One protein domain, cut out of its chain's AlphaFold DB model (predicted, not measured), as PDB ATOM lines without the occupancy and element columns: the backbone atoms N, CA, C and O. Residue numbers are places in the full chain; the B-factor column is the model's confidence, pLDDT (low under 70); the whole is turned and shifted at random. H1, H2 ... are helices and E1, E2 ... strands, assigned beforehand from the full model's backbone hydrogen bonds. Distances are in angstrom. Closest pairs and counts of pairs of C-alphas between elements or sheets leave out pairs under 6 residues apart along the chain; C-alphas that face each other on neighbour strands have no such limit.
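AT A GLANCE: This is residues 2 to 45 of the 75 residues of the protein "Unannotated protein" of freshwater metagenome (UniProt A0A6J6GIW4). A long, narrow hairpin of two strands, E1 and E2, makes one end of a flat, open model; past the open end of the hairpin the chain makes a small corner of two short helices, H1 and H2, and then runs on as a tail with no named element, whose residues 39 to 45 stick out. The printed part has 44 residues, with two named strands and two named helices in the order E1, E2, H1, H2, and the sheet, in the order E1 - E2, is antiparallel. The class is mixed, helices and strands. The whole is extended, with a radius of gyration of the C-alphas of 14.4 A, and the C-alphas span 42 by 29 by 7 A.

HOW THE PARTS SIT: Look first at E1, residues 2 to 9, and E2, residues 12 to 18, a hairpin of antiparallel neighbours whose directions stand at 157 degrees. Near its turn, the C-alphas of Gln 7 and Glu 13 face each other at 4.3 A. Check N 4 and O 16, 2.9 A apart, and N 14 and O 6, 2.8 A apart, both within hydrogen-bond range. From E2 a tight link of 3 residues leads to H1, residues 22 to 25. One residue, Gly 26, links H1 to H2, residues 27 to 31. H1 and H2 touch only at the corner by their link, and their closest C-alphas, those of Arg 22 and Gly 29, are 4.3 A apart. H1 is apart from E1, and H2 is apart from both strands. H1 is too short for an O i to N i+4 pair and has its 1 O i to N i+3 pair within range; H2 has 0 of 1 O i to N i+4 pairs within hydrogen-bond range, but 2 of 2 O i to N i+3 pairs.

IN THESE COORDINATES: Find C-alpha 2 at (20.208, -9.608, 5.205); from there E1 runs 21.7 A to C-alpha 9 at (11.730, 10.264, 6.844). E2 runs back over 19.6 A, from Thr 12 to Arg 18. H1 measures 5.6 A from Arg 22 to Trp 25, and H2 measures 7.4 A from Asp 27 to C-alpha 31 at (11.449, -25.919, 13.880).

THE WHOLE: The two C-alphas farthest apart, those of Pro 10 and Asp 40, are 43.2 A apart. The printed part has no cut, and the three links between its elements are tight. After H2, residues 32 to 45 hold no named element, and residues 39 to 45 stand free. The mean pLDDT of the printed part is 90.3, and no printed residue is under 70.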
ATOM      1  N   LYS A   2      21.573 -10.163   5.163       83.50
ATOM      2  CA  LYS A   2      20.208  -9.608   5.205       83.50
ATOM      3  C   LYS A   2      20.298  -8.093   5.338       83.50
ATOM      4  O   LYS A   2      21.070  -7.610   6.166       83.50
ATOM      5  N   VAL A   3      19.506  -7.381   4.542       86.31
ATOM      6  CA  VAL A   3      19.306  -5.934   4.674       86.31
ATOM      7  C   VAL A   3      17.909  -5.692   5.225       86.31
ATOM      8  O   VAL A   3      16.929  -6.173   4.646       86.31
ATOM      9  N   ASP A   4      17.823  -4.987   6.346       90.62
ATOM     10  CA  ASP A   4      16.571  -4.475   6.899       90.62
ATOM     11  C   ASP A   4      16.468  -2.987   6.586       90.62
ATOM     12  O   ASP A   4      17.354  -2.219   6.952       90.62
ATOM     13  N   TRP A   5      15.397  -2.601   5.896       91.81
ATOM     14  CA  TRP A   5      15.140  -1.222   5.495       91.81
ATOM     15  C   TRP A   5      14.086  -0.603   6.405       91.81
ATOM     16  O   TRP A   5      13.024  -1.193   6.622       91.81
ATOM     17  N   VAL A   6      14.367   0.592   6.916       96.69
ATOM     18  CA  VAL A   6      13.428   1.387   7.710       96.69
ATOM     19  C   VAL A   6      13.346   2.784   7.113       96.69
ATOM     20  O   VAL A   6      14.348   3.488   7.027       96.69
ATOM     21  N   GLN A   7      12.146   3.217   6.728       96.69
ATOM     22  CA  GLN A   7      11.924   4.599   6.316       96.69
ATOM     23  C   GLN A   7      11.948   5.507   7.555       96.69
ATOM     24  O   GLN A   7      11.055   5.437   8.401       96.69
ATOM     25  N   THR A   8      12.965   6.362   7.669       96.75
ATOM     26  CA  THR A   8      13.157   7.271   8.815       96.75
ATOM     27  C   THR A   8      12.596   8.669   8.550       96.75
ATOM     28  O   THR A   8      12.291   9.406   9.488       96.75
ATOM     29  N   SER A   9      12.405   9.036   7.279       97.12
ATOM     30  CA  SER A   9      11.730  10.264   6.844       97.12
ATOM     31  C   SER A   9      11.082  10.071   5.458       97.12
ATOM     32  O   SER A   9      11.370   9.074   4.799       97.12
ATOM     33  N   PRO A  10      10.255  11.009   4.948       97.38
ATOM     34  CA  PRO A  10       9.703  10.925   3.589       97.38
ATOM     35  C   PRO A  10      10.744  10.838   2.459       97.38
ATOM     36  O   PRO A  10      10.385  10.526   1.329       97.38
ATOM     37  N   THR A  11      12.009  11.160   2.740       96.75
ATOM     38  CA  THR A  11      13.104  11.179   1.757       96.75
ATOM     39  C   THR A  11      14.329  10.395   2.223       96.75
ATOM     40  O   THR A  11      15.405  10.552   1.649       96.75
ATOM     41  N   THR A  12      14.223   9.622   3.304       94.00
ATOM     42  CA  THR A  12      15.373   8.937   3.905       94.00
ATOM     43  C   THR A  12      14.983   7.546   4.367       94.00
ATOM     44  O   THR A  12      14.023   7.371   5.120       94.00
ATOM     45  N   GLU A  13      15.791   6.578   3.956       93.69
ATOM     46  CA  GLU A  13      15.740   5.202   4.420       93.69
ATOM     47  C   GLU A  13      17.058   4.860   5.112       93.69
ATOM     48  O   GLU A  13      18.130   5.313   4.711       93.69
ATOM     49  N   GLU A  14      16.967   4.063   6.167       91.69
ATOM     50  CA  GLU A  14      18.105   3.463   6.845       91.69
ATOM     51  C   GLU A  14      18.153   1.972   6.503       91.69
ATOM     52  O   GLU A  14      17.154   1.265   6.645       91.69
ATOM     53  N   ALA A  15      19.320   1.497   6.063       85.31
ATOM     54  CA  ALA A  15      19.597   0.083   5.844       85.31
ATOM     55  C   ALA A  15      20.491  -0.462   6.957       85.31
ATOM     56  O   ALA A  15      21.645  -0.055   7.096       85.31
ATOM     57  N   THR A  16      19.989  -1.444   7.702       86.25
ATOM     58  CA  THR A  16      20.810  -2.243   8.614       86.25
ATOM     59  C   THR A  16      21.241  -3.531   7.929       86.25
ATOM     60  O   THR A  16      20.412  -4.347   7.518       86.25
ATOM     61  N   LEU A  17      22.556  -3.735   7.839       79.31
ATOM     62  CA  LEU A  17      23.157  -4.963   7.333       79.31
ATOM     63  C   LEU A  17      23.461  -5.925   8.484       79.31
ATOM     64  O   LEU A  17      24.193  -5.577   9.410       79.31
ATOM     65  N   ARG A  18      22.951  -7.156   8.417       86.19
ATOM     66  CA  ARG A  18      23.236  -8.192   9.423       86.19
ATOM     67  C   ARG A  18      23.255  -9.606   8.846       86.19
ATOM     68  O   ARG A  18      22.928  -9.853   7.680       86.19
ATOM     69  N   ARG A  19      23.638 -10.573   9.686       85.06
ATOM     70  CA  ARG A  19      23.518 -12.001   9.362       85.06
ATOM     71  C   ARG A  19      22.048 -12.435   9.306       85.06
ATOM     72  O   ARG A  19      21.221 -11.923  10.061       85.06
ATOM     73  N   TRP A  20      21.766 -13.427   8.461       88.00
ATOM     74  CA  TRP A  20      20.521 -14.191   8.550       88.00
ATOM     75  C   TRP A  20      20.516 -15.030   9.832       88.00
ATOM     76  O   TRP A  20      21.562 -15.528  10.268       88.00
ATOM     77  N   SER A  21      19.331 -15.190  10.398       90.31
ATOM     78  CA  SER A  21      19.032 -15.925  11.622       90.31
ATOM     79  C   SER A  21      17.729 -16.708  11.462       90.31
ATOM     80  O   SER A  21      16.965 -16.460  10.531       90.31
ATOM     81  N   ARG A  22      17.434 -17.624  12.390       92.12
ATOM     82  CA  ARG A  22      16.135 -18.320  12.425       92.12
ATOM     83  C   ARG A  22      14.938 -17.372  12.473       92.12
ATOM     84  O   ARG A  22      13.935 -17.653  11.833       92.12
ATOM     85  N   ALA A  23      15.064 -16.243  13.173       91.69
ATOM     86  CA  ALA A  23      13.982 -15.268  13.315       91.69
ATOM     87  C   ALA A  23      13.530 -14.663  11.972       91.69
ATOM     88  O   ALA A  23      12.418 -14.161  11.864       91.69
ATOM     89  N   ASP A  24      14.370 -14.742  10.937       92.38
ATOM     90  CA  ASP A  24      14.039 -14.267   9.594       92.38
ATOM     91  C   ASP A  24      13.089 -15.200   8.826       92.38
ATOM     92  O   ASP A  24      12.632 -14.845   7.740       92.38
ATOM     93  N   TRP A  25      12.799 -16.381   9.375       91.38
ATOM     94  CA  TRP A  25      11.950 -17.403   8.763       91.38
ATOM     95  C   TRP A  25      10.600 -17.583   9.460       91.38
ATOM     96  O   TRP A  25       9.942 -18.585   9.217       91.38
ATOM     97  N   GLY A  26      10.187 -16.645  10.319       92.56
ATOM     98  CA  GLY A  26       8.924 -16.762  11.055       92.56
ATOM     99  C   GLY A  26       8.856 -18.037  11.902       92.56
ATOM    100  O   GLY A  26       9.871 -18.477  12.451       92.56
ATOM    101  N   ASP A  27       7.668 -18.636  11.979       94.94
ATOM    102  CA  ASP A  27       7.397 -19.834  12.784       94.94
ATOM    103  C   ASP A  27       8.240 -21.041  12.322       94.94
ATOM    104  O   ASP A  27       8.690 -21.861  13.129       94.94
ATOM    105  N   GLU A  28       8.544 -21.141  11.024       92.38
ATOM    106  CA  GLU A  28       9.396 -22.198  10.473       92.38
ATOM    107  C   GLU A  28      10.839 -22.130  10.998       92.38
ATOM    108  O   GLU A  28      11.518 -23.157  11.095       92.38
ATOM    109  N   GLY A  29      11.317 -20.946  11.390       93.31
ATOM    110  CA  GLY A  29      12.636 -20.765  11.993       93.31
ATOM    111  C   GLY A  29      12.815 -21.523  13.313       93.31
ATOM    112  O   GLY A  29      13.918 -22.004  13.612       93.31
ATOM    113  N   GLU A  30      11.735 -21.685  14.082       91.44
ATOM    114  CA  GLU A  30      11.751 -22.382  15.373       91.44
ATOM    115  C   GLU A  30      11.963 -23.890  15.208       91.44
ATOM    116  O   GLU A  30      12.674 -24.517  15.994       91.44
ATOM    117  N   THR A  31      11.397 -24.471  14.150       93.50
ATOM    118  CA  THR A  31      11.449 -25.919  13.880       93.50
ATOM    119  C   THR A  31      12.534 -26.315  12.878       93.50
ATOM    120  O   THR A  31      12.789 -27.504  12.673       93.50
ATOM    121  N   MET A  32      13.216 -25.337  12.276       90.56
ATOM    122  CA  MET A  32      14.270 -25.553  11.290       90.56
ATOM    123  C   MET A  32      15.372 -26.478  11.830       90.56
ATOM    124  O   MET A  32      16.035 -26.183  12.829       90.56
ATOM    125  N   ALA A  33      15.611 -27.587  11.127       89.69
ATOM    126  CA  ALA A  33      16.628 -28.562  11.518       89.69
ATOM    127  C   ALA A  33      18.047 -27.969  11.481       89.69
ATOM    128  O   ALA A  33      18.898 -28.346  12.285       89.69
ATOM    129  N   TRP A  34      18.305 -27.032  10.563       86.56
ATOM    130  CA  TRP A  34      19.620 -26.427  10.392       86.56
ATOM    131  C   TRP A  34      19.554 -25.029   9.770       86.56
ATOM    132  O   TRP A  34      18.870 -24.829   8.771       86.56
ATOM    133  N   CYS A  35      20.332 -24.094  10.325       86.06
ATOM    134  CA  CYS A  35      20.608 -22.785   9.742       86.06
ATOM    135  C   CYS A  35      22.110 -22.676   9.438       86.06
ATOM    136  O   CYS A  35      22.945 -22.923  10.315       86.06
ATOM    137  N   CYS A  36      22.469 -22.276   8.211       83.25
ATOM    138  CA  CYS A  36      23.858 -22.230   7.732       83.25
ATOM    139  C   CYS A  36      24.794 -21.335   8.565       83.25
ATOM    140  O   CYS A  36      26.008 -21.427   8.420       83.25
ATOM    141  N   THR A  37      24.249 -20.463   9.419       85.81
ATOM    142  CA  THR A  37      24.993 -19.461  10.194       85.81
ATOM    143  C   THR A  37      25.145 -19.802  11.682       85.81
ATOM    144  O   THR A  37      25.651 -18.963  12.426       85.81
ATOM    145  N   GLU A  38      24.699 -20.981  12.135       86.44
ATOM    146  CA  GLU A  38      24.595 -21.320  13.572       86.44
ATOM    147  C   GLU A  38      25.346 -22.598  13.989       86.44
ATOM    148  O   GLU A  38      25.470 -22.871  15.180       86.44
ATOM    149  N   GLY A  39      25.833 -23.395  13.033       85.50
ATOM    150  CA  GLY A  39      26.562 -24.637  13.312       85.50
ATOM    151  C   GLY A  39      28.052 -24.429  13.595       85.50
ATOM    152  O   GLY A  39      28.625 -23.398  13.258       85.50
ATOM    153  N   ASP A  40      28.701 -25.463  14.124       90.06
ATOM    154  CA  ASP A  40      30.156 -25.546  14.341       90.06
ATOM    155  C   ASP A  40      30.985 -25.390  13.055       90.06
ATOM    156  O   ASP A  40      32.138 -24.973  13.100       90.06
ATOM    157  N   ARG A  41      30.386 -25.695  11.899       89.25
ATOM    158  CA  ARG A  41      30.980 -25.490  10.570       89.25
ATOM    159  C   ARG A  41      30.663 -24.128   9.944       89.25
ATOM    160  O   ARG A  41      31.015 -23.903   8.788       89.25
ATOM    161  N   ALA A  42      29.967 -23.232  10.643       89.12
ATOM    162  CA  ALA A  42      29.731 -21.880  10.148       89.12
ATOM    163  C   ALA A  42      30.990 -21.021  10.340       89.12
ATOM    164  O   ALA A  42      31.608 -21.053  11.398       89.12
ATOM    165  N   TYR A  43      31.348 -20.225   9.326       86.94
ATOM    166  CA  TYR A  43      32.465 -19.267   9.381       86.94
ATOM    167  C   TYR A  43      33.848 -19.875   9.695       86.94
ATOM    168  O   TYR A  43      34.713 -19.187  10.221       86.94
ATOM    169  N   VAL A  44      34.080 -21.142   9.346       92.94
ATOM    170  CA  VAL A  44      35.359 -21.847   9.586       92.94
ATOM    171  C   VAL A  44      36.393 -21.668   8.464       92.94
ATOM    172  O   VAL A  44      37.327 -22.457   8.361       92.94
ATOM    173  N   GLY A  45      36.201 -20.691   7.573       92.31
ATOM    174  CA  GLY A  45      37.136 -20.422   6.478       92.31
ATOM    175  C   GLY A  45      38.427 -19.765   6.970       92.31
ATOM    176  O   GLY A  45      38.403 -19.006   7.935       92.31
TER     177      GLY A  45